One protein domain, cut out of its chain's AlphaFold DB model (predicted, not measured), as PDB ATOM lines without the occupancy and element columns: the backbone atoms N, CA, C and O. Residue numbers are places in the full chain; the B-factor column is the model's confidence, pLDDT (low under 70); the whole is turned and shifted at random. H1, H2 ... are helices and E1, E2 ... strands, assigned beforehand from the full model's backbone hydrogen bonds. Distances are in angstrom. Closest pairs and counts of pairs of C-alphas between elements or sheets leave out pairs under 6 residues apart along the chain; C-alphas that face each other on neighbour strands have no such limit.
ATOM      1  N   LEU A 140      -9.841 -54.545 -38.044       46.56
ATOM      2  CA  LEU A 140      -9.435 -55.359 -36.883       46.56
ATOM      3  C   LEU A 140      -8.344 -56.408 -37.155       46.56
ATOM      4  O   LEU A 140      -7.659 -56.808 -36.216       46.56
ATOM      5  N   LYS A 141      -8.166 -56.870 -38.403       40.75
ATOM      6  CA  LYS A 141      -7.247 -57.980 -38.728       40.75
ATOM      7  C   LYS A 141      -5.810 -57.518 -38.976       40.75
ATOM      8  O   LYS A 141      -4.872 -58.273 -38.724       40.75
ATOM      9  N   THR A 142      -5.612 -56.290 -39.454       44.59
ATOM     10  CA  THR A 142      -4.296 -55.646 -39.388       44.59
ATOM     11  C   THR A 142      -4.064 -55.301 -37.930       44.59
ATOM     12  O   THR A 142      -4.660 -54.337 -37.466       44.59
ATOM     13  N   GLY A 143      -3.300 -56.137 -37.216       47.62
ATOM     14  CA  GLY A 143      -3.094 -56.041 -35.771       47.62
ATOM     15  C   GLY A 143      -3.096 -54.592 -35.309       47.62
ATOM     16  O   GLY A 143      -2.221 -53.810 -35.686       47.62
ATOM     17  N   TYR A 144      -4.142 -54.207 -34.582       55.16
ATOM     18  CA  TYR A 144      -4.133 -52.923 -33.922       55.16
ATOM     19  C   TYR A 144      -3.078 -53.016 -32.836       55.16
ATOM     20  O   TYR A 144      -3.313 -53.591 -31.775       55.16
ATOM     21  N   ASP A 145      -1.903 -52.472 -33.123       53.09
ATOM     22  CA  ASP A 145      -0.902 -52.226 -32.106       53.09
ATOM     23  C   ASP A 145      -1.353 -50.982 -31.343       53.09
ATOM     24  O   ASP A 145      -0.937 -49.857 -31.619       53.09
ATOM     25  N   PHE A 146      -2.354 -51.160 -30.478       63.38
ATOM     26  CA  PHE A 146      -2.790 -50.090 -29.602       63.38
ATOM     27  C   PHE A 146      -1.620 -49.776 -28.684       63.38
ATOM     28  O   PHE A 146      -1.230 -50.589 -27.844       63.38
ATOM     29  N   SER A 147      -1.058 -48.580 -28.832       60.72
ATOM     30  CA  SER A 147      -0.022 -48.131 -27.919       60.72
ATOM     31  C   SER A 147      -0.648 -47.863 -26.550       60.72
ATOM     32  O   SER A 147      -1.079 -46.757 -26.229       60.72
ATOM     33  N   PHE A 148      -0.656 -48.886 -25.696       68.19
ATOM     34  CA  PHE A 148      -0.954 -48.759 -24.269       68.19
ATOM     35  C   PHE A 148       0.219 -48.112 -23.503       68.19
ATOM     36  O   PHE A 148       0.283 -48.216 -22.285       68.19
ATOM     37  N   SER A 149       1.151 -47.444 -24.196       67.94
ATOM     38  CA  SER A 149       2.373 -46.846 -23.636       67.94
ATOM     39  C   SER A 149       2.113 -45.783 -22.561       67.94
ATOM     40  O   SER A 149       2.970 -45.551 -21.713       67.94
ATOM     41  N   GLY A 150       0.927 -45.165 -22.559       68.88
ATOM     42  CA  GLY A 150       0.483 -44.226 -21.523       68.88
ATOM     43  C   GLY A 150      -0.280 -44.862 -20.355       68.88
ATOM     44  O   GLY A 150      -0.641 -44.160 -19.411       68.88
ATOM     45  N   ILE A 151      -0.561 -46.164 -20.408       73.19
ATOM     46  CA  ILE A 151      -1.260 -46.888 -19.346       73.19
ATOM     47  C   ILE A 151      -0.204 -47.661 -18.554       73.19
ATOM     48  O   ILE A 151       0.624 -48.317 -19.180       73.19
ATOM     49  N   PRO A 152      -0.189 -47.594 -17.206       69.75
ATOM     50  CA  PRO A 152       0.777 -48.333 -16.401       69.75
ATOM     51  C   PRO A 152       0.696 -49.833 -16.705       69.75
ATOM     52  O   PRO A 152      -0.189 -50.532 -16.202       69.75
ATOM     53  N   GLN A 153       1.606 -50.301 -17.559       66.56
ATOM     54  CA  GLN A 153       1.821 -51.710 -17.828       66.56
ATOM     55  C   GLN A 153       2.615 -52.248 -16.647       66.56
ATOM     56  O   GLN A 153       3.844 -52.176 -16.606       66.56
ATOM     57  N   ASP A 154       1.900 -52.750 -15.645       71.06
ATOM     58  CA  ASP A 154       2.521 -53.726 -14.762       71.06
ATOM     59  C   ASP A 154       2.973 -54.888 -15.658       71.06
ATOM     60  O   ASP A 154       2.262 -55.243 -16.599       71.06
ATOM     61  N   ARG A 155       4.167 -55.446 -15.412       73.75
ATOM     62  CA  ARG A 155       4.795 -56.452 -16.297       73.75
ATOM     63  C   ARG A 155       3.894 -57.655 -16.617       73.75
ATOM     64  O   ARG A 155       4.106 -58.294 -17.640       73.75
ATOM     65  N   ASP A 156       2.882 -57.892 -15.785       77.75
ATOM     66  CA  ASP A 156       1.964 -59.029 -15.851       77.75
ATOM     67  C   ASP A 156       0.505 -58.615 -16.169       77.75
ATOM     68  O   ASP A 156      -0.441 -59.380 -15.965       77.75
ATOM     69  N   GLY A 157       0.288 -57.373 -16.614       75.00
ATOM     70  CA  GLY A 157      -1.024 -56.868 -17.021       75.00
ATOM     71  C   GLY A 157      -1.350 -57.204 -18.476       75.00
ATOM     72  O   GLY A 157      -0.519 -57.017 -19.363       75.00
ATOM     73  N   PHE A 158      -2.579 -57.650 -18.746       81.75
ATOM     74  CA  PHE A 158      -3.078 -57.843 -20.111       81.75
ATOM     75  C   PHE A 158      -4.453 -57.203 -20.302       81.75
ATOM     76  O   PHE A 158      -5.255 -57.074 -19.372       81.75
ATOM     77  N   PHE A 159      -4.729 -56.780 -21.534       84.31
ATOM     78  CA  PHE A 159      -6.021 -56.226 -21.919       84.31
ATOM     79  C   PHE A 159      -6.898 -57.316 -22.524       84.31
ATOM     80  O   PHE A 159      -6.457 -58.079 -23.381       84.31
ATOM     81  N   VAL A 160      -8.157 -57.361 -22.097       85.19
ATOM     82  CA  VAL A 160      -9.171 -58.278 -22.624       85.19
ATOM     83  C   VAL A 160     -10.280 -57.455 -23.251       85.19
ATOM     84  O   VAL A 160     -10.851 -56.587 -22.590       85.19
ATOM     85  N   ALA A 161     -10.602 -57.725 -24.514       89.06
ATOM     86  CA  ALA A 161     -11.776 -57.139 -25.148       89.06
ATOM     87  C   ALA A 161     -13.044 -57.661 -24.451       89.06
ATOM     88  O   ALA A 161     -13.279 -58.866 -24.406       89.06
ATOM     89  N   LEU A 162     -13.844 -56.753 -23.893       89.00
ATOM     90  CA  LEU A 162     -15.105 -57.079 -23.220       89.00
ATOM     91  C   LEU A 162     -16.282 -57.016 -24.197       89.00
ATOM     92  O   LEU A 162     -17.144 -57.892 -24.193       89.00
ATOM     93  N   LYS A 163     -16.321 -55.978 -25.043       91.25
ATOM     94  CA  LYS A 163     -17.388 -55.768 -26.029       91.25
ATOM     95  C   LYS A 163     -16.889 -54.936 -27.204       91.25
ATOM     96  O   LYS A 163     -16.040 -54.065 -27.026       91.25
ATOM     97  N   VAL A 164     -17.457 -55.168 -28.384       86.56
ATOM     98  CA  VAL A 164     -17.220 -54.375 -29.595       86.56
ATOM     99  C   VAL A 164     -18.565 -53.938 -30.169       86.56
ATOM    100  O   VAL A 164     -19.538 -54.693 -30.102       86.56
ATOM    101  N   SER A 165     -18.636 -52.713 -30.687       84.62
ATOM    102  CA  SER A 165     -19.855 -52.162 -31.288       84.62
ATOM    103  C   SER A 165     -20.185 -52.913 -32.575       84.62
ATOM    104  O   SER A 165     -19.266 -53.375 -33.246       84.62
ATOM    105  N   VAL A 166     -21.459 -52.977 -32.968       74.25
ATOM    106  CA  VAL A 166     -21.895 -53.691 -34.187       74.25
ATOM    107  C   VAL A 166     -21.168 -53.192 -35.444       74.25
ATOM    108  O   VAL A 166     -20.709 -54.005 -36.237       74.25
ATOM    109  N   GLY A 167     -20.988 -51.874 -35.583       72.12
ATOM    110  CA  GLY A 167     -20.228 -51.262 -36.685       72.12
ATOM    111  C   GLY A 167     -18.704 -51.322 -36.528       72.12
ATOM    112  O   GLY A 167     -17.987 -50.749 -37.341       72.12
ATOM    113  N   LEU A 168     -18.202 -51.978 -35.473       80.06
ATOM    114  CA  LEU A 168     -16.774 -52.099 -35.149       80.06
ATOM    115  C   LEU A 168     -16.046 -50.752 -35.100       80.06
ATOM    116  O   LEU A 168     -14.870 -50.648 -35.428       80.06
ATOM    117  N   GLU A 169     -16.760 -49.719 -34.672       83.69
ATOM    118  CA  GLU A 169     -16.244 -48.367 -34.508       83.69
ATOM    119  C   GLU A 169     -15.567 -48.210 -33.152       83.69
ATOM    120  O   GLU A 169     -14.565 -47.514 -33.031       83.69
ATOM    121  N   TYR A 170     -16.089 -48.896 -32.134       89.56
ATOM    122  CA  TYR A 170     -15.603 -48.812 -30.768       89.56
ATOM    123  C   TYR A 170     -15.487 -50.187 -30.116       89.56
ATOM    124  O   TYR A 170     -16.290 -51.090 -30.356       89.56
ATOM    125  N   ALA A 171     -14.506 -50.323 -29.228       91.56
ATOM    126  CA  ALA A 171     -14.323 -51.498 -28.387       91.56
ATOM    127  C   ALA A 171     -14.030 -51.100 -26.939       91.56
ATOM    128  O   ALA A 171     -13.319 -50.129 -26.678       91.56
ATOM    129  N   ILE A 172     -14.570 -51.873 -25.997       93.19
ATOM    130  CA  ILE A 172     -14.260 -51.766 -24.572       93.19
ATOM    131  C   ILE A 172     -13.257 -52.855 -24.215       93.19
ATOM    132  O   ILE A 172     -13.512 -54.037 -24.445       93.19
ATOM    133  N   PHE A 173     -12.157 -52.458 -23.589       91.88
ATOM    134  CA  PHE A 173     -11.141 -53.352 -23.052       91.88
ATOM    135  C   PHE A 173     -11.092 -53.249 -21.530       91.88
ATOM    136  O   PHE A 173     -11.012 -52.154 -20.978       91.88
ATOM    137  N   GLY A 174     -11.104 -54.385 -20.844       89.62
ATOM    138  CA  GLY A 174     -10.786 -54.474 -19.424       89.62
ATOM    139  C   GLY A 174      -9.292 -54.720 -19.239       89.62
ATOM    140  O   GLY A 174      -8.719 -55.552 -19.940       89.62
ATOM    141  N   HIS A 175      -8.659 -54.024 -18.296       87.44
ATOM    142  CA  HIS A 175      -7.279 -54.308 -17.906       87.44
ATOM    143  C   HIS A 175      -7.258 -55.301 -16.739       87.44
ATOM    144  O   HIS A 175      -7.662 -54.958 -15.621       87.44
ATOM    145  N   SER A 176      -6.812 -56.528 -17.006       81.12
ATOM    146  CA  SER A 176      -6.617 -57.557 -15.986       81.12
ATOM    147  C   SER A 176      -5.179 -57.509 -15.483       81.12
ATOM    148  O   SER A 176      -4.242 -57.492 -16.280       81.12
ATOM    149  N   ARG A 177      -4.997 -57.477 -14.161       78.00
ATOM    150  CA  ARG A 177      -3.681 -57.581 -13.518       78.00
ATOM    151  C   ARG A 177      -3.583 -58.956 -12.871       78.00
ATOM    152  O   ARG A 177      -4.479 -59.316 -12.112       78.00
ATOM    153  N   GLN A 178      -2.509 -59.697 -13.128       68.75
ATOM    154  CA  GLN A 178      -2.204 -60.914 -12.372       68.75
ATOM    155  C   GLN A 178      -1.900 -60.541 -10.907       68.75
ATOM    156  O   GLN A 178      -0.800 -60.117 -10.569       68.75
ATOM    157  N   GLY A 179      -2.901 -60.632 -10.028       70.25
ATOM    158  CA  GLY A 179      -2.760 -60.340  -8.599       70.25
ATOM    159  C   GLY A 179      -4.073 -60.500  -7.829       70.25
ATOM    160  O   GLY A 179      -5.151 -60.378  -8.396       70.25
ATOM    161  N   SER A 180      -3.988 -60.764  -6.522       54.56
ATOM    162  CA  SER A 180      -5.114 -61.113  -5.630       54.56
ATOM    163  C   SER A 180      -6.088 -59.971  -5.296       54.56
ATOM    164  O   SER A 180      -6.974 -60.145  -4.457       54.56
ATOM    165  N   LEU A 181      -5.946 -58.801  -5.922       59.22
ATOM    166  CA  LEU A 181      -6.913 -57.717  -5.773       59.22
ATOM    167  C   LEU A 181      -8.050 -57.912  -6.784       59.22
ATOM    168  O   LEU A 181      -7.770 -58.241  -7.935       59.22
ATOM    169  N   PRO A 182      -9.318 -57.703  -6.376       58.66
ATOM    170  CA  PRO A 182     -10.473 -57.970  -7.220       58.66
ATOM    171  C   PRO A 182     -10.337 -57.261  -8.568       58.66
ATOM    172  O   PRO A 182     -10.103 -56.052  -8.649       58.66
ATOM    173  N   GLU A 183     -10.423 -58.077  -9.614       58.94
ATOM    174  CA  GLU A 183     -10.165 -57.724 -10.996       58.94
ATOM    175  C   GLU A 183     -11.026 -56.536 -11.462       58.94
ATOM    176  O   GLU A 183     -12.240 -56.495 -11.278       58.94
ATOM    177  N   THR A 184     -10.391 -55.628 -12.205       60.09
ATOM    178  CA  THR A 184     -11.007 -54.699 -13.171       60.09
ATOM    179  C   THR A 184     -11.829 -53.514 -12.636       60.09
ATOM    180  O   THR A 184     -13.026 -53.402 -12.877       60.09
ATOM    181  N   TYR A 185     -11.149 -52.513 -12.064       66.44
ATOM    182  CA  TYR A 185     -11.695 -51.142 -11.963       66.44
ATOM    183  C   TYR A 185     -11.500 -50.302 -13.229       66.44
ATOM    184  O   TYR A 185     -12.092 -49.235 -13.368       66.44
ATOM    185  N   GLN A 186     -10.600 -50.728 -14.115       86.06
ATOM    186  CA  GLN A 186     -10.142 -49.911 -15.230       86.06
ATOM    187  C   GLN A 186     -10.553 -50.554 -16.541       86.06
ATOM    188  O   GLN A 186      -9.967 -51.545 -16.984       86.06
ATOM    189  N   TRP A 187     -11.592 -49.983 -17.132       93.56
ATOM    190  CA  TRP A 187     -11.978 -50.260 -18.502       93.56
ATOM    191  C   TRP A 187     -11.530 -49.104 -19.386       93.56
ATOM    192  O   TRP A 187     -11.398 -47.967 -18.929       93.56
ATOM    193  N   TYR A 188     -11.299 -49.399 -20.654       93.38
ATOM    194  CA  TYR A 188     -10.832 -48.452 -21.649       93.38
ATOM    195  C   TYR A 188     -11.718 -48.552 -22.879       93.38
ATOM    196  O   TYR A 188     -12.048 -49.651 -23.316       93.38
ATOM    197  N   LEU A 189     -12.087 -47.407 -23.433       94.06
ATOM    198  CA  LEU A 189     -12.781 -47.289 -24.702       94.06
ATOM    199  C   LEU A 189     -11.771 -46.950 -25.792       94.06
ATOM    200  O   LEU A 189     -10.968 -46.025 -25.654       94.06
ATOM    201  N   VAL A 190     -11.825 -47.698 -26.881       91.19
ATOM    202  CA  VAL A 190     -10.934 -47.545 -28.025       91.19
ATOM    203  C   VAL A 190     -11.780 -47.246 -29.251       91.19
ATOM    204  O   VAL A 190     -12.732 -47.976 -29.515       91.19
ATOM    205  N   ASP A 191     -11.439 -46.178 -29.974       90.19
ATOM    206  CA  ASP A 191     -12.058 -45.828 -31.254       90.19
ATOM    207  C   ASP A 191     -11.280 -46.547 -32.363       90.19
ATOM    208  O   ASP A 191     -10.192 -46.151 -32.784       90.19
ATOM    209  N   LEU A 192     -11.837 -47.663 -32.815       85.44
ATOM    210  CA  LEU A 192     -11.249 -48.506 -33.844       85.44
ATOM    211  C   LEU A 192     -11.115 -47.741 -35.170       85.44
ATOM    212  O   LEU A 192     -10.219 -48.030 -35.965       85.44
ATOM    213  N   ASN A 193     -11.907 -46.696 -35.418       82.06
ATOM    214  CA  ASN A 193     -11.785 -45.934 -36.657       82.06
ATOM    215  C   ASN A 193     -10.515 -45.079 -36.742       82.06
ATOM    216  O   ASN A 193     -10.100 -44.759 -37.859       82.06
ATOM    217  N   ARG A 194      -9.878 -44.744 -35.614       80.56
ATOM    218  CA  ARG A 194      -8.718 -43.832 -35.566       80.56
ATOM    219  C   ARG A 194      -7.355 -44.501 -35.784       80.56
ATOM    220  O   ARG A 194      -6.350 -43.797 -35.838       80.56
ATOM    221  N   GLY A 195      -7.304 -45.821 -35.972       72.25
ATOM    222  CA  GLY A 195      -6.061 -46.542 -36.279       72.25
ATOM    223  C   GLY A 195      -5.144 -46.786 -35.068       72.25
ATOM    224  O   GLY A 195      -5.549 -46.646 -33.918       72.25
ATOM    225  N   GLN A 196      -3.895 -47.189 -35.334       67.31
ATOM    226  CA  GLN A 196      -2.946 -47.737 -34.342       67.31
ATOM    227  C   GLN A 196      -2.397 -46.717 -33.319       67.31
ATOM    228  O   GLN A 196      -1.939 -47.097 -32.247       67.31
ATOM    229  N   SER A 197      -2.453 -45.411 -33.592       69.00
ATOM    230  CA  SER A 197      -1.782 -44.394 -32.762       69.00
ATOM    231  C   SER A 197      -2.655 -43.767 -31.669       69.00
ATOM    232  O   SER A 197      -2.290 -42.727 -31.120       69.00
ATOM    233  N   GLN A 198      -3.826 -44.328 -31.366       79.81
ATOM    234  CA  GLN A 198      -4.719 -43.743 -30.369       79.81
ATOM    235  C   GLN A 198      -4.414 -44.252 -28.956       79.81
ATOM    236  O   GLN A 198      -4.342 -45.453 -28.714       79.81
ATOM    237  N   THR A 199      -4.332 -43.327 -27.998       86.00
ATOM    238  CA  THR A 199      -4.368 -43.660 -26.571       86.00
ATOM    239  C   THR A 199      -5.791 -44.076 -26.169       86.00
ATOM    240  O   THR A 199      -6.714 -43.270 -26.335       86.00
ATOM    241  N   PRO A 200      -5.999 -45.294 -25.631       90.19
ATOM    242  CA  PRO A 200      -7.307 -45.729 -25.147       90.19
ATOM    243  C   PRO A 200      -7.876 -44.753 -24.109       90.19
ATOM    244  O   PRO A 200      -7.179 -44.353 -23.173       90.19
ATOM    245  N   ALA A 201      -9.143 -44.373 -24.256       92.94
ATOM    246  CA  ALA A 201      -9.805 -43.457 -23.338       92.94
ATOM    247  C   ALA A 201     -10.256 -44.221 -22.079       92.94
ATOM    248  O   ALA A 201     -11.077 -45.132 -22.192       92.94
ATOM    249  N   PRO A 202      -9.763 -43.894 -20.874       93.56
ATOM    250  CA  PRO A 202     -10.188 -44.589 -19.665       93.56
ATOM    251  C   PRO A 202     -11.670 -44.313 -19.382       93.56
ATOM    252  O   PRO A 202     -12.098 -43.159 -19.332       93.56
ATOM    253  N   LEU A 203     -12.449 -45.368 -19.143       94.31
ATOM    254  CA  LEU A 203     -13.831 -45.270 -18.678       94.31
ATOM    255  C   LEU A 203     -13.823 -44.962 -17.181       94.31
ATOM    256  O   LEU A 203     -13.728 -45.846 -16.329       94.31
ATOM    257  N   VAL A 204     -13.862 -43.670 -16.852       88.81
ATOM    258  CA  VAL A 204     -13.692 -43.205 -15.471       88.81
ATOM    259  C   VAL A 204     -14.882 -43.634 -14.610       88.81
ATOM    260  O   VAL A 204     -15.971 -43.072 -14.728       88.81
ATOM    261  N   ASN A 205     -14.652 -44.574 -13.689       89.00
ATOM    262  CA  ASN A 205     -15.540 -44.855 -12.564       89.00
ATOM    263  C   ASN A 205     -15.028 -44.129 -11.308       89.00
ATOM    264  O   ASN A 205     -14.119 -44.604 -10.622       89.00
ATOM    265  N   LYS A 206     -15.615 -42.966 -10.989       88.50
ATOM    266  CA  LYS A 206     -15.180 -42.118  -9.859       88.50
ATOM    267  C   LYS A 206     -15.262 -42.826  -8.507       88.50
ATOM    268  O   LYS A 206     -14.441 -42.555  -7.636       88.50
ATOM    269  N   ARG A 207     -16.246 -43.712  -8.343       89.00
ATOM    270  CA  ARG A 207     -16.490 -44.446  -7.097       89.00
ATOM    271  C   ARG A 207     -15.614 -45.683  -6.960       89.00
ATOM    272  O   ARG A 207     -15.585 -46.266  -5.883       89.00
ATOM    273  N   ARG A 208     -14.888 -46.058  -8.024       88.00
ATOM    274  CA  ARG A 208     -14.088 -47.289  -8.087       88.00
ATOM    275  C   ARG A 208     -14.927 -48.506  -7.692       88.00
ATOM    276  O   ARG A 208     -14.486 -49.353  -6.931       88.00
ATOM    277  N   GLU A 209     -16.163 -48.559  -8.174       90.06
ATOM    278  CA  GLU A 209     -17.021 -49.732  -8.021       90.06
ATOM    279  C   GLU A 209     -16.627 -50.792  -9.061       90.06
ATOM    280  O   GLU A 209     -16.128 -50.466 -10.143       90.06
ATOM    281  N   ILE A 210     -16.840 -52.066  -8.734       90.56
ATOM    282  CA  ILE A 210     -16.553 -53.172  -9.654       90.56
ATOM    283  C   ILE A 210     -17.623 -53.176 -10.745       90.56
ATOM    284  O   ILE A 210     -18.815 -53.189 -10.435       90.56
ATOM    285  N   LEU A 211     -17.197 -53.152 -12.008       92.00
ATOM    286  CA  LEU A 211     -18.090 -53.196 -13.164       92.00
ATOM    287  C   LEU A 211     -18.392 -54.645 -13.552       92.00
ATOM    288  O   LEU A 211     -17.490 -55.483 -13.597       92.00
ATOM    289  N   ASP A 212     -19.650 -54.937 -13.866       91.94
ATOM    290  CA  ASP A 212     -20.060 -56.238 -14.378       91.94
ATOM    291  C   ASP A 212     -19.639 -56.380 -15.844       91.94
ATOM    292  O   ASP A 212     -20.223 -55.758 -16.733       91.94
ATOM    293  N   LYS A 213     -18.653 -57.242 -16.118       91.31
ATOM    294  CA  LYS A 213     -18.158 -57.516 -17.477       91.31
ATOM    295  C   LYS A 213     -19.281 -57.954 -18.434       91.31
ATOM    296  O   LYS A 213     -19.197 -57.645 -19.621       91.31
ATOM    297  N   ARG A 214     -20.331 -58.630 -17.945       89.50
ATOM    298  CA  ARG A 214     -21.462 -59.108 -18.773       89.50
ATOM    299  C   ARG A 214     -22.383 -57.975 -19.220       89.50
ATOM    300  O   ARG A 214     -22.976 -58.055 -20.291       89.50
ATOM    301  N   SER A 215     -22.437 -56.909 -18.429       90.81
ATOM    302  CA  SER A 215     -23.229 -55.705 -18.685       90.81
ATOM    303  C   SER A 215     -22.584 -54.728 -19.678       90.81
ATOM    304  O   SER A 215     -23.183 -53.704 -20.002       90.81
ATOM    305  N   ALA A 216     -21.353 -54.998 -20.132       93.31
ATOM    306  CA  ALA A 216     -20.609 -54.090 -20.997       93.31
ATOM    307  C   ALA A 216     -21.318 -53.894 -22.345       93.31
ATOM    308  O   ALA A 216     -21.509 -54.837 -23.118       93.31
ATOM    309  N   HIS A 217     -21.637 -52.642 -22.664       93.25
ATOM    310  CA  HIS A 217     -22.213 -52.240 -23.941       93.25
ATOM    311  C   HIS A 217     -21.413 -51.114 -24.569       93.25
ATOM    312  O   HIS A 217     -20.978 -50.186 -23.888       93.25
ATOM    313  N   VAL A 218     -21.271 -51.166 -25.889       92.94
ATOM    314  CA  VAL A 218     -20.643 -50.104 -26.664       92.94
ATOM    315  C   VAL A 218     -21.440 -49.851 -27.940       92.94
ATOM    316  O   VAL A 218     -21.659 -50.743 -28.760       92.94
ATOM    317  N   GLY A 219     -21.915 -48.618 -28.065       88.06
ATOM    318  CA  GLY A 219     -22.587 -48.085 -29.240       88.06
ATOM    319  C   GLY A 219     -21.672 -47.188 -30.062       88.06
ATOM    320  O   GLY A 219     -20.527 -46.948 -29.688       88.06
ATOM    321  N   ALA A 220     -22.221 -46.621 -31.136       79.88
ATOM    322  CA  ALA A 220     -21.516 -45.675 -32.006       79.88
ATOM    323  C   ALA A 220     -21.046 -44.396 -31.279       79.88
ATOM    324  O   ALA A 220     -20.106 -43.739 -31.703       79.88
ATOM    325  N   HIS A 221     -21.674 -44.010 -30.159       86.25
ATOM    326  CA  HIS A 221     -21.332 -42.750 -29.472       86.25
ATOM    327  C   HIS A 221     -21.247 -42.850 -27.947       86.25
ATOM    328  O   HIS A 221     -21.023 -41.844 -27.266       86.25
ATOM    329  N   CYS A 222     -21.411 -44.047 -27.391       94.00
ATOM    330  CA  CYS A 222     -21.400 -44.239 -25.949       94.00
ATOM    331  C   CYS A 222     -20.923 -45.631 -25.545       94.00
ATOM    332  O   CYS A 222     -21.087 -46.603 -26.278       94.00
ATOM    333  N   ALA A 223     -20.420 -45.723 -24.322       96.19
ATOM    334  CA  ALA A 223     -20.223 -46.973 -23.606       96.19
ATOM    335  C   ALA A 223     -21.136 -46.987 -22.379       96.19
ATOM    336  O   ALA A 223     -21.408 -45.932 -21.799       96.19
ATOM    337  N   ALA A 224     -21.590 -48.162 -21.964       96.31
ATOM    338  CA  ALA A 224     -22.373 -48.316 -20.749       96.31
ATOM    339  C   ALA A 224     -22.052 -49.631 -20.033       96.31
ATOM    340  O   ALA A 224     -21.631 -50.602 -20.660       96.31
ATOM    341  N   ALA A 225     -22.207 -49.630 -18.711       95.50
ATOM    342  CA  ALA A 225     -22.008 -50.797 -17.856       95.50
ATOM    343  C   ALA A 225     -22.766 -50.632 -16.533       95.50
ATOM    344  O   ALA A 225     -23.100 -49.512 -16.138       95.50
ATOM    345  N   ILE A 226     -22.977 -51.740 -15.828       93.50
ATOM    346  CA  ILE A 226     -23.503 -51.782 -14.465       93.50
ATOM    347  C   ILE A 226     -22.375 -52.057 -13.472       93.50
ATOM    348  O   ILE A 226     -21.404 -52.753 -13.763       93.50
ATOM    349  N   THR A 227     -22.518 -51.534 -12.263       93.38
ATOM    350  CA  THR A 227     -21.711 -51.903 -11.098       93.38
ATOM    351  C   THR A 227     -22.291 -53.128 -10.371       93.38
ATOM    352  O   THR A 227     -23.454 -53.080  -9.970       93.38
ATOM    353  N   LEU A 228     -21.488 -54.158 -10.083       88.69
ATOM    354  CA  LEU A 228     -21.947 -55.394  -9.417       88.69
ATOM    355  C   LEU A 228     -22.537 -55.175  -8.012       88.69
ATOM    356  O   LEU A 228     -23.443 -55.890  -7.613       88.69
ATOM    357  N   ASN A 229     -22.024 -54.198  -7.256       88.06
ATOM    358  CA  ASN A 229     -22.350 -54.069  -5.826       88.06
ATOM    359  C   ASN A 229     -23.392 -52.991  -5.509       88.06
ATOM    360  O   ASN A 229     -23.923 -52.958  -4.403       88.06
ATOM    361  N   SER A 230     -23.629 -52.048  -6.421       91.69
ATOM    362  CA  SER A 230     -24.509 -50.903  -6.159       91.69
ATOM    363  C   SER A 230     -25.630 -50.736  -7.176       91.69
ATOM    364  O   SER A 230     -26.421 -49.797  -7.038       91.69
ATOM    365  N   ASN A 231     -25.720 -51.646  -8.157       92.19
ATOM    366  CA  ASN A 231     -26.731 -51.652  -9.215       92.19
ATOM    367  C   ASN A 231     -26.896 -50.271  -9.857       92.19
ATOM    368  O   ASN A 231     -28.000 -49.762 -10.045       92.19
ATOM    369  N   ARG A 232     -25.771 -49.610 -10.135       94.62
ATOM    370  CA  ARG A 232     -25.713 -48.338 -10.844       94.62
ATOM    371  C   ARG A 232     -25.364 -48.583 -12.295       94.62
ATOM    372  O   ARG A 232     -24.391 -49.272 -12.582       94.62
ATOM    373  N   ALA A 233     -26.115 -47.956 -13.188       95.56
ATOM    374  CA  ALA A 233     -25.735 -47.834 -14.582       95.56
ATOM    375  C   ALA A 233     -24.818 -46.616 -14.750       95.56
ATOM    376  O   ALA A 233     -25.132 -45.505 -14.305       95.56
ATOM    377  N   LEU A 234     -23.686 -46.833 -15.410       96.69
ATOM    378  CA  LEU A 234     -22.722 -45.814 -15.798       96.69
ATOM    379  C   LEU A 234     -22.745 -45.681 -17.316       96.69
ATOM    380  O   LEU A 234     -22.673 -46.680 -18.027       96.69
ATOM    381  N   VAL A 235     -22.843 -44.446 -17.804       96.62
ATOM    382  CA  VAL A 235     -22.886 -44.129 -19.234       96.62
ATOM    383  C   VAL A 235     -21.780 -43.137 -19.557       96.62
ATOM    384  O   VAL A 235     -21.759 -42.018 -19.031       96.62
ATOM    385  N   TRP A 236     -20.877 -43.528 -20.446       97.00
ATOM    386  CA  TRP A 236     -19.761 -42.722 -20.930       97.00
ATOM    387  C   TRP A 236     -19.968 -42.323 -22.392       97.00
ATOM    388  O   TRP A 236     -20.593 -43.054 -23.156       97.00
ATOM    389  N   ASN A 237     -19.426 -41.174 -22.798       94.69
ATOM    390  CA  ASN A 237     -19.359 -40.797 -24.216       94.69
ATOM    391  C   ASN A 237     -18.184 -41.492 -24.921       94.69
ATOM    392  O   ASN A 237     -17.358 -42.148 -24.287       94.69
ATOM    393  N   SER A 238     -18.065 -41.271 -26.230       92.19
ATOM    394  CA  SER A 238     -16.951 -41.748 -27.064       92.19
ATOM    395  C   SER A 238     -15.554 -41.272 -26.629       92.19
ATOM    396  O   SER A 238     -14.556 -41.846 -27.050       92.19
ATOM    397  N   ASN A 239     -15.458 -40.271 -25.744       93.25
ATOM    398  CA  ASN A 239     -14.196 -39.808 -25.155       93.25
ATOM    399  C   ASN A 239     -13.912 -40.439 -23.774       93.25
ATOM    400  O   ASN A 239     -13.028 -39.971 -23.057       93.25
ATOM    401  N   GLY A 240     -14.697 -41.435 -23.348       93.62
ATOM    402  CA  GLY A 240     -14.574 -42.090 -22.041       93.62
ATOM    403  C   GLY A 240     -15.005 -41.233 -20.844       93.62
ATOM    404  O   GLY A 240     -14.833 -41.630 -19.689       93.62
ATOM    405  N   ARG A 241     -15.600 -40.055 -21.076       94.62
ATOM    406  CA  ARG A 241     -16.111 -39.192 -20.003       94.62
ATOM    407  C   ARG A 241     -17.485 -39.680 -19.562       94.62
ATOM    408  O   ARG A 241     -18.388 -39.812 -20.383       94.62
ATOM    409  N   LEU A 242     -17.651 -39.866 -18.252       95.38
ATOM    410  CA  LEU A 242     -18.936 -40.209 -17.643       95.38
ATOM    411  C   LEU A 242     -19.940 -39.070 -17.897       95.38
ATOM    412  O   LEU A 242     -19.733 -37.946 -17.429       95.38
ATOM    413  N   ILE A 243     -20.994 -39.363 -18.658       95.25
ATOM    414  CA  ILE A 243     -22.097 -38.442 -18.970       95.25
ATOM    415  C   ILE A 243     -23.187 -38.568 -17.909       95.25
ATOM    416  O   ILE A 243     -23.724 -37.566 -17.438       95.25
ATOM    417  N   ARG A 244     -23.523 -39.808 -17.541       95.88
ATOM    418  CA  ARG A 244     -24.639 -40.103 -16.647       95.88
ATOM    419  C   ARG A 244     -24.315 -41.287 -15.750       95.88
ATOM    420  O   ARG A 244     -23.683 -42.250 -16.165       95.88
ATOM    421  N   GLU A 245     -24.798 -41.190 -14.523       96.44
ATOM    422  CA  GLU A 245     -24.784 -42.246 -13.523       96.44
ATOM    423  C   GLU A 245     -26.156 -42.244 -12.844       96.44
ATOM    424  O   GLU A 245     -26.663 -41.177 -12.479       96.44
ATOM    425  N   PHE A 246     -26.773 -43.412 -12.694       96.31
ATOM    426  CA  PHE A 246     -28.050 -43.554 -11.993       96.31
ATOM    427  C   PHE A 246     -28.188 -44.943 -11.375       96.31
ATOM    428  O   PHE A 246     -27.575 -45.901 -11.837       96.31
ATOM    429  N   LYS A 247     -28.976 -45.036 -10.300       95.94
ATOM    430  CA  LYS A 247     -29.289 -46.305  -9.641       95.94
ATOM    431  C   LYS A 247     -30.441 -46.978 -10.387       95.94
ATOM    432  O   LYS A 247     -31.422 -46.305 -10.702       95.94
ATOM    433  N   LEU A 248     -30.306 -48.268 -10.660       94.19
ATOM    434  CA  LEU A 248     -31.387 -49.103 -11.165       94.19
ATOM    435  C   LEU A 248     -32.403 -49.339 -10.045       94.19
ATOM    436  O   LEU A 248     -32.037 -49.442  -8.872       94.19
ATOM    437  N   LEU A 249     -33.681 -49.374 -10.406       92.25
ATOM    438  CA  LEU A 249     -34.769 -49.581  -9.453       92.25
ATOM    439  C   LEU A 249     -34.749 -51.001  -8.876       92.25
ATOM    440  O   LEU A 249     -35.052 -51.175  -7.698       92.25
ATOM    441  N   HIS A 250     -34.323 -51.980  -9.676       91.00
ATOM    442  CA  HIS A 250     -34.342 -53.396  -9.323       91.00
ATOM    443  C   HIS A 250     -33.003 -54.063  -9.624       91.00
ATOM    444  O   HIS A 250     -32.272 -53.631 -10.519       91.00
ATOM    445  N   GLU A 251     -32.692 -55.111  -8.866       86.56
ATOM    446  CA  GLU A 251     -31.568 -55.997  -9.156       86.56
ATOM    447  C   GLU A 251     -32.010 -56.999 -10.222       86.56
ATOM    448  O   GLU A 251     -33.088 -57.589 -10.107       86.56
ATOM    449  N   GLY A 252     -31.214 -57.182 -11.272       83.31
ATOM    450  CA  GLY A 252     -31.624 -58.061 -12.351       83.31
ATOM    451  C   GLY A 252     -30.728 -58.050 -13.578       83.31
ATOM    452  O   GLY A 252     -29.665 -57.423 -13.606       83.31
ATOM    453  N   GLY A 253     -31.162 -58.810 -14.583       82.44
ATOM    454  CA  GLY A 253     -30.511 -58.869 -15.884       82.44
ATOM    455  C   GLY A 253     -30.678 -57.547 -16.621       82.44
ATOM    456  O   GLY A 253     -31.652 -56.824 -16.427       82.44
ATOM    457  N   MET A 254     -29.730 -57.209 -17.487       84.75
ATOM    458  CA  MET A 254     -29.828 -55.986 -18.268       84.75
ATOM    459  C   MET A 254     -29.530 -56.250 -19.730       84.75
ATOM    460  O   MET A 254     -28.533 -56.883 -20.080       84.75
ATOM    461  N   THR A 255     -30.356 -55.657 -20.583       86.06
ATOM    462  CA  THR A 255     -30.079 -55.522 -22.009       86.06
ATOM    463  C   THR A 255     -29.939 -54.045 -22.365       86.06
ATOM    464  O   THR A 255     -30.715 -53.195 -21.928       86.06
ATOM    465  N   ILE A 256     -28.898 -53.715 -23.131       86.81
ATOM    466  CA  ILE A 256     -28.611 -52.346 -23.569       86.81
ATOM    467  C   ILE A 256     -28.667 -52.289 -25.092       86.81
ATOM    468  O   ILE A 256     -28.106 -53.141 -25.778       86.81
ATOM    469  N   SER A 257     -29.297 -51.241 -25.612       84.69
ATOM    470  CA  SER A 257     -29.231 -50.843 -27.015       84.69
ATOM    471  C   SER A 257     -28.940 -49.346 -27.123       84.69
ATOM    472  O   SER A 257     -29.224 -48.572 -26.213       84.69
ATOM    473  N   SER A 258     -28.347 -48.909 -28.229       84.38
ATOM    474  CA  SER A 258     -27.955 -47.510 -28.423       84.38
ATOM    475  C   SER A 258     -28.107 -47.073 -29.872       84.38
ATOM    476  O   SER A 258     -27.813 -47.839 -30.784       84.38
ATOM    477  N   SER A 259     -28.459 -45.806 -30.050       84.81
ATOM    478  CA  SER A 259     -28.436 -45.050 -31.304       84.81
ATOM    479  C   SER A 259     -27.449 -43.880 -31.188       84.81
ATOM    480  O   SER A 259     -26.767 -43.730 -30.174       84.81
ATOM    481  N   GLU A 260     -27.410 -43.004 -32.192       81.38
ATOM    482  CA  GLU A 260     -26.599 -41.782 -32.145       81.38
ATOM    483  C   GLU A 260     -26.992 -40.817 -31.025       81.38
ATOM    484  O   GLU A 260     -26.145 -40.149 -30.430       81.38
ATOM    485  N   LYS A 261     -28.291 -40.733 -30.729       86.31
ATOM    486  CA  LYS A 261     -28.839 -39.739 -29.797       86.31
ATOM    487  C   LYS A 261     -29.241 -40.329 -28.455       86.31
ATOM    488  O   LYS A 261     -29.274 -39.595 -27.467       86.31
ATOM    489  N   TYR A 262     -29.551 -41.623 -28.405       89.31
ATOM    490  CA  TYR A 262     -30.149 -42.243 -27.227       89.31
ATOM    491  C   TYR A 262     -29.523 -43.588 -26.887       89.31
ATOM    492  O   TYR A 262     -29.204 -44.379 -27.773       89.31
ATOM    493  N   LEU A 263     -29.429 -43.856 -25.591       90.25
ATOM    494  CA  LEU A 263     -29.147 -45.161 -25.012       90.25
ATOM    495  C   LEU A 263     -30.420 -45.670 -24.332       90.25
ATOM    496  O   LEU A 263     -31.004 -44.973 -23.500       90.25
ATOM    497  N   CYS A 264     -30.823 -46.880 -24.684       92.25
ATOM    498  CA  CYS A 264     -31.954 -47.587 -24.111       92.25
ATOM    499  C   CYS A 264     -31.420 -48.725 -23.243       92.25
ATOM    500  O   CYS A 264     -30.636 -49.550 -23.713       92.25
ATOM    501  N   ILE A 265     -31.841 -48.776 -21.988       92.12
ATOM    502  CA  ILE A 265     -31.474 -49.837 -21.053       92.12
ATOM    503  C   ILE A 265     -32.766 -50.488 -20.576       92.12
ATOM    504  O   ILE A 265     -33.641 -49.795 -20.065       92.12
ATOM    505  N   ARG A 266     -32.883 -51.803 -20.727       93.12
ATOM    506  CA  ARG A 266     -33.939 -52.608 -20.115       93.12
ATOM    507  C   ARG A 266     -33.343 -53.322 -18.909       93.12
ATOM    508  O   ARG A 266     -32.366 -54.051 -19.055       93.12
ATOM    509  N   ASN A 267     -33.929 -53.094 -17.743       93.69
ATOM    510  CA  ASN A 267     -33.612 -53.780 -16.497       93.69
ATOM    511  C   ASN A 267     -34.684 -54.841 -16.251       93.69
ATOM    512  O   ASN A 267     -35.826 -54.499 -15.944       93.69
ATOM    513  N   GLU A 268     -34.333 -56.101 -16.458       88.75
ATOM    514  CA  GLU A 268     -35.205 -57.263 -16.310       88.75
ATOM    515  C   GLU A 268     -35.260 -57.661 -14.843       88.75
ATOM    516  O   GLU A 268     -34.230 -57.933 -14.228       88.75
ATOM    517  N   HIS A 269     -36.456 -57.682 -14.268       88.62
ATOM    518  CA  HIS A 269     -36.637 -58.060 -12.873       88.62
ATOM    519  C   HIS A 269     -36.594 -59.584 -12.793       88.62
ATOM    520  O   HIS A 269     -37.412 -60.232 -13.431       88.62
ATOM    521  N   GLY A 270     -35.650 -60.153 -12.038       82.94
ATOM    522  CA  GLY A 270     -35.338 -61.590 -12.093       82.94
ATOM    523  C   GLY A 270     -36.558 -62.523 -12.091       82.94
ATOM    524  O   GLY A 270     -36.738 -63.284 -13.035       82.94
ATOM    525  N   ASP A 271     -37.410 -62.422 -11.069       81.56
ATOM    526  CA  ASP A 271     -38.537 -63.348 -10.863       81.56
ATOM    527  C   ASP A 271     -39.881 -62.825 -11.399       81.56
ATOM    528  O   ASP A 271     -40.939 -63.351 -11.045       81.56
ATOM    529  N   THR A 272     -39.889 -61.762 -12.210       80.88
ATOM    530  CA  THR A 272     -41.147 -61.167 -12.680       80.88
ATOM    531  C   THR A 272     -41.117 -60.861 -14.171       80.88
ATOM    532  O   THR A 272     -40.076 -60.531 -14.727       80.88
ATOM    533  N   ASP A 273     -42.288 -60.845 -14.804       78.81
ATOM    534  CA  ASP A 273     -42.429 -60.425 -16.205       78.81
ATOM    535  C   ASP A 273     -42.279 -58.902 -16.407       78.81
ATOM    536  O   ASP A 273     -42.453 -58.382 -17.514       78.81
ATOM    537  N   TYR A 274     -41.958 -58.161 -15.344       85.12
ATOM    538  CA  TYR A 274     -41.782 -56.718 -15.388       85.12
ATOM    539  C   TYR A 274     -40.348 -56.332 -15.758       85.12
ATOM    540  O   TYR A 274     -39.365 -57.048 -15.549       85.12
ATOM    541  N   SER A 275     -40.214 -55.171 -16.388       91.19
ATOM    542  CA  SER A 275     -38.914 -54.588 -16.696       91.19
ATOM    543  C   SER A 275     -39.008 -53.076 -16.620       91.19
ATOM    544  O   SER A 275     -39.977 -52.495 -17.106       91.19
ATOM    545  N   ASP A 276     -37.967 -52.440 -16.093       93.12
ATOM    546  CA  ASP A 276     -37.831 -50.990 -16.185       93.12
ATOM    547  C   ASP A 276     -37.079 -50.636 -17.467       93.12
ATOM    548  O   ASP A 276     -36.063 -51.250 -17.804       93.12
ATOM    549  N   TYR A 277     -37.533 -49.601 -18.156       93.31
ATOM    550  CA  TYR A 277     -36.915 -49.087 -19.368       93.31
ATOM    551  C   TYR A 277     -36.351 -47.699 -19.089       93.31
ATOM    552  O   TYR A 277     -37.079 -46.765 -18.754       93.31
ATOM    553  N   TYR A 278     -35.045 -47.543 -19.250       94.06
ATOM    554  CA  TYR A 278     -34.341 -46.282 -19.076       94.06
ATOM    555  C   TYR A 278     -33.955 -45.752 -20.448       94.06
ATOM    556  O   TYR A 278     -33.282 -46.428 -21.226       94.06
ATOM    557  N   LEU A 279     -34.357 -44.520 -20.728       94.06
ATOM    558  CA  LEU A 279     -34.012 -43.807 -21.946       94.06
ATOM    559  C   LEU A 279     -33.105 -42.633 -21.589       94.06
ATOM    560  O   LEU A 279     -33.533 -41.675 -20.937       94.06
ATOM    561  N   VAL A 280     -31.848 -42.707 -22.015       93.44
ATOM    562  CA  VAL A 280     -30.840 -41.671 -21.781       93.44
ATOM    563  C   VAL A 280     -30.578 -40.933 -23.084       93.44
ATOM    564  O   VAL A 280     -30.106 -41.526 -24.049       93.44
ATOM    565  N   ASN A 281     -30.838 -39.629 -23.114       93.19
ATOM    566  CA  ASN A 281     -30.415 -38.777 -24.221       93.19
ATOM    567  C   ASN A 281     -28.919 -38.453 -24.056       93.19
ATOM    568  O   ASN A 281     -28.513 -37.817 -23.082       93.19
ATOM    569  N   LEU A 282     -28.097 -38.893 -25.005       89.69
ATOM    570  CA  LEU A 282     -26.634 -38.822 -24.938       89.69
ATOM    571  C   LEU A 282     -26.088 -37.392 -25.057       89.69
ATOM    572  O   LEU A 282     -24.981 -37.121 -24.596       89.69
ATOM    573  N   GLN A 283     -26.860 -36.471 -25.638       90.00
ATOM    574  CA  GLN A 283     -26.459 -35.072 -25.820       90.00
ATOM    575  C   GLN A 283     -26.780 -34.221 -24.587       90.00
ATOM    576  O   GLN A 283     -25.955 -33.430 -24.135       90.00
ATOM    577  N   THR A 284     -27.981 -34.389 -24.034       93.31
ATOM    578  CA  THR A 284     -28.486 -33.591 -22.899       93.31
ATOM    579  C   THR A 284     -28.238 -34.253 -21.546       93.31
ATOM    580  O   THR A 284     -28.466 -33.631 -20.511       93.31
ATOM    581  N   ALA A 285     -27.809 -35.518 -21.538       92.56
ATOM    582  CA  ALA A 285     -27.731 -36.370 -20.353       92.56
ATOM    583  C   ALA A 285     -29.075 -36.536 -19.612       92.56
ATOM    584  O   ALA A 285     -29.090 -36.926 -18.439       92.56
ATOM    585  N   ALA A 286     -30.204 -36.219 -20.256       94.94
ATOM    586  CA  ALA A 286     -31.527 -36.392 -19.674       94.94
ATOM    587  C   ALA A 286     -31.861 -37.885 -19.571       94.94
ATOM    588  O   ALA A 286     -31.655 -38.635 -20.524       94.94
ATOM    589  N   LEU A 287     -32.381 -38.299 -18.417       95.94
ATOM    590  CA  LEU A 287     -32.825 -39.664 -18.148       95.94
ATOM    591  C   LEU A 287     -34.344 -39.663 -17.978       95.94
ATOM    592  O   LEU A 287     -34.865 -38.894 -17.168       95.94
ATOM    593  N   ARG A 288     -35.029 -40.548 -18.700       95.81
ATOM    594  CA  ARG A 288     -36.435 -40.896 -18.469       95.81
ATOM    595  C   ARG A 288     -36.522 -42.375 -18.114       95.81
ATOM    596  O   ARG A 288     -35.786 -43.176 -18.684       95.81
ATOM    597  N   VAL A 289     -37.393 -42.714 -17.172       95.00
ATOM    598  CA  VAL A 289     -37.601 -44.087 -16.700       95.00
ATOM    599  C   VAL A 289     -39.062 -44.444 -16.923       95.00
ATOM    600  O   VAL A 289     -39.936 -43.620 -16.658       95.00
ATOM    601  N   PHE A 290     -39.306 -45.646 -17.430       92.00
ATOM    602  CA  PHE A 290     -40.634 -46.164 -17.726       92.00
ATOM    603  C   PHE A 290     -40.761 -47.563 -17.131       92.00
ATOM    604  O   PHE A 290     -39.947 -48.429 -17.425       92.00
ATOM    605  N   GLU A 291     -41.794 -47.798 -16.332       89.50
ATOM    606  CA  GLU A 291     -42.094 -49.123 -15.761       89.50
ATOM    607  C   GLU A 291     -42.883 -50.004 -16.745       89.50
ATOM    608  O   GLU A 291     -42.973 -51.218 -16.596       89.50
ATOM    609  N   ARG A 292     -43.474 -49.389 -17.780       81.81
ATOM    610  CA  ARG A 292     -44.273 -50.062 -18.809       81.81
ATOM    611  C   ARG A 292     -43.640 -49.875 -20.180       81.81
ATOM    612  O   ARG A 292     -43.372 -48.748 -20.605       81.81
ATOM    613  N   ILE A 293     -43.496 -50.975 -20.920       82.06
ATOM    614  CA  ILE A 293     -42.952 -50.954 -22.288       82.06
ATOM    615  C   ILE A 293     -43.774 -50.058 -23.225       82.06
ATOM    616  O   ILE A 293     -43.209 -49.379 -24.077       82.06
ATOM    617  N   ALA A 294     -45.097 -49.996 -23.039       77.19
ATOM    618  CA  ALA A 294     -45.979 -49.167 -23.856       77.19
ATOM    619  C   ALA A 294     -45.636 -47.672 -23.747       77.19
ATOM    620  O   ALA A 294     -45.610 -46.968 -24.757       77.19
ATOM    621  N   ASP A 295     -45.325 -47.190 -22.542       83.56
ATOM    622  CA  ASP A 295     -44.976 -45.785 -22.315       83.56
ATOM    623  C   ASP A 295     -43.584 -45.464 -22.863       83.56
ATOM    624  O   ASP A 295     -43.384 -44.413 -23.481       83.56
ATOM    625  N   PHE A 296     -42.649 -46.410 -22.727       84.44
ATOM    626  CA  PHE A 296     -41.334 -46.329 -23.355       84.44
ATOM    627  C   PHE A 296     -41.439 -46.236 -24.882       84.44
ATOM    628  O   PHE A 296     -40.862 -45.323 -25.474       84.44
ATOM    629  N   VAL A 297     -42.206 -47.124 -25.522       77.81
ATOM    630  CA  VAL A 297     -42.392 -47.127 -26.982       77.81
ATOM    631  C   VAL A 297     -43.047 -45.824 -27.437       77.81
ATOM    632  O   VAL A 297     -42.526 -45.177 -28.344       77.81
ATOM    633  N   LYS A 298     -44.115 -45.367 -26.766       79.75
ATOM    634  CA  LYS A 298     -44.757 -44.072 -27.064       79.75
ATOM    635  C   LYS A 298     -43.757 -42.914 -26.999       79.75
ATOM    636  O   LYS A 298     -43.760 -42.052 -27.878       79.75
ATOM    637  N   ALA A 299     -42.901 -42.884 -25.978       77.31
ATOM    638  CA  ALA A 299     -41.874 -41.857 -25.845       77.31
ATOM    639  C   ALA A 299     -40.799 -41.965 -26.939       77.31
ATOM    640  O   ALA A 299     -40.448 -40.954 -27.544       77.31
ATOM    641  N   ALA A 300     -40.314 -43.171 -27.230       73.00
ATOM    642  CA  ALA A 300     -39.282 -43.408 -28.234       73.00
ATOM    643  C   ALA A 300     -39.755 -43.072 -29.660       73.00
ATOM    644  O   ALA A 300     -39.000 -42.482 -30.434       73.00
ATOM    645  N   THR A 301     -41.015 -43.367 -29.992       73.94
ATOM    646  CA  THR A 301     -41.632 -42.978 -31.269       73.94
ATOM    647  C   THR A 301     -41.770 -41.460 -31.390       73.94
ATOM    648  O   THR A 301     -41.390 -40.897 -32.413       73.94
ATOM    649  N   ARG A 302     -42.247 -40.767 -30.343       77.69
ATOM    650  CA  ARG A 302     -42.366 -39.291 -30.349       77.69
ATOM    651  C   ARG A 302     -41.027 -38.588 -30.559       77.69
ATOM    652  O   ARG A 302     -40.976 -37.543 -31.195       77.69
ATOM    653  N   GLU A 303     -39.958 -39.155 -30.016       73.56
ATOM    654  CA  GLU A 303     -38.599 -38.615 -30.110       73.56
ATOM    655  C   GLU A 303     -37.898 -39.005 -31.431       73.56
ATOM    656  O   GLU A 303     -36.730 -38.671 -31.628       73.56
ATOM    657  N   GLY A 304     -38.582 -39.714 -32.345       66.25
ATOM    658  CA  GLY A 304     -38.013 -40.157 -33.625       66.25
ATOM    659  C   GLY A 304     -36.854 -41.146 -33.464       66.25
ATOM    660  O   GLY A 304     -36.007 -41.273 -34.343       66.25
ATOM    661  N   ILE A 305     -36.782 -41.823 -32.314       65.50
ATOM    662  CA  ILE A 305     -35.804 -42.891 -32.054       65.50
ATOM    663  C   ILE A 305     -36.186 -44.125 -32.867       65.50
ATOM    664  O   ILE A 305     -35.331 -44.879 -33.325       65.50
ATOM    665  N   ILE A 306     -37.492 -44.305 -33.053       60.03
ATOM    666  CA  ILE A 306     -38.099 -45.411 -33.770       60.03
ATOM    667  C   ILE A 306     -38.942 -44.807 -34.903       60.03
ATOM    668  O   ILE A 306     -40.010 -44.256 -34.649       60.03
ATOM    669  N   ASN A 307     -38.445 -44.874 -36.144       38.12
ATOM    670  CA  ASN A 307     -39.047 -44.209 -37.317       38.12
ATOM    671  C   ASN A 307     -40.130 -45.039 -38.049       38.12
ATOM    672  O   ASN A 307     -40.668 -44.599 -39.058       38.12
ATOM    673  N   SER A 308     -40.428 -46.252 -37.585       34.88
ATOM    674  CA  SER A 308     -41.331 -47.248 -38.198       34.88
ATOM    675  C   SER A 308     -41.643 -48.308 -37.129       34.88
ATOM    676  O   SER A 308     -40.799 -48.442 -36.239       34.88
TER     677      SER A 308
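AT A GLANCE: This is residues 140 to 308 of the 519 residues of the protein "F-box domain-containing protein" of Arthrobotrys oligospora (strain ATCC 24927 / CBS 115.81 / DSM 1491) (UniProt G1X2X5). Three small antiparallel sheets stand one after another as slabs along the longest axis of the domain, with E5 E6 E7 between E1 E2 E3 E4 and E8 E9 E10 E11, and helix H1 covers one face of the last sheet at the end of the row. The first sheet crosses the second with strands at 60 degrees and best planes 26 degrees apart, while the last two sheets match better, with strands at 17 degrees and planes 10 degrees apart. The printed part has 169 residues with eleven named strands, E1 to E11, followed by one named helix, H1; each sheet keeps its strands in chain order. The class is mostly strand, though under half of the residues are in named elements. The whole is compact, with a radius of gyration of the C-alphas of 16.7 A and spans of 51 by 35 by 26 A.

HOW THE PARTS SIT: Go from residue 140 to E1, residues 157 to 164, then E2, 170 to 177, E3, 187 to 191, and E4, 201 to 203; they form a meander, each strand the antiparallel neighbour of the one before, in a strongly twisted sheet. Look for N 160 and O 174 of the hairpin E1 and E2, 2.9 A apart, N 173 and O 188 of E2 and E3, 2.8 A, and N 201 and O 189 of E3 and E4, 2.8 A. Next come E5, residues 222 to 226, E6, 232 to 237, and E7, 242 to 247, a second meander; N 234 and O 225 are 2.8 A apart and N 233 and O 246 are 2.9 A apart. Before it, residues 217 to 218 pair antiparallel with 223 to 224 of E5. The closest C-alphas of E4 and E6 are those of Leu 203 and Trp 236, 6.8 A apart. The third meander is E8, residues 252 to 258, E9, 262 to 269, E10, 275 to 281, and E11, 287 to 290, with N 255 and O 266 at 3.0 A, N 265 and O 278 at 2.9 A, and N 279 and O 288 at 2.8 A. The three sheets make a stack of sheets, face to face in turn; the closest C-alphas of E5 and E8 are those of Cys 222 and Ser 258, 7.7 A apart. H1, residues 293 to 302, is on the third sheet at a height over the sheet of 9.4 A, two layers with the helix on one face. It lies over E10 and only just over E11, on which 3 of its C-alphas fall; on the local plane it runs along E10 at 3 degrees. The closest C-alphas of H1 and E10 are those of Phe 296 and Tyr 277, 6.6 A apart. In H1 every O i to N i+4 pair is within hydrogen-bond range.

IN THESE COORDINATES: Find C-alpha 157 at (-1.024, -56.868, -17.021), where E1 begins; it runs 20.7 A to C-alpha 164. E2 measures 22.7 A, E8 19.6 A, E9 22.3 A and E10 19.5 A. E5, whose centre is nearest to the mean of the C-alphas at 1.4 A, begins at C-alpha 222, at (-21.400, -44.239, -25.949). H1 runs 14.2 A to C-alpha 302 at (-42.366, -39.291, -30.349).

THE WHOLE: The two C-alphas farthest apart are those of Arg 155 and Lys 298, 52.2 A. The printed part has no cut. The link E4 to E5 is long, with 18 residues; E2 to E3 and E3 to E4 are short, and the other links are tight. The mean pLDDT of the printed part is 83.2, and 27 residues are under 70, among them 140 to 150, 180 to 185 and 304 to 308.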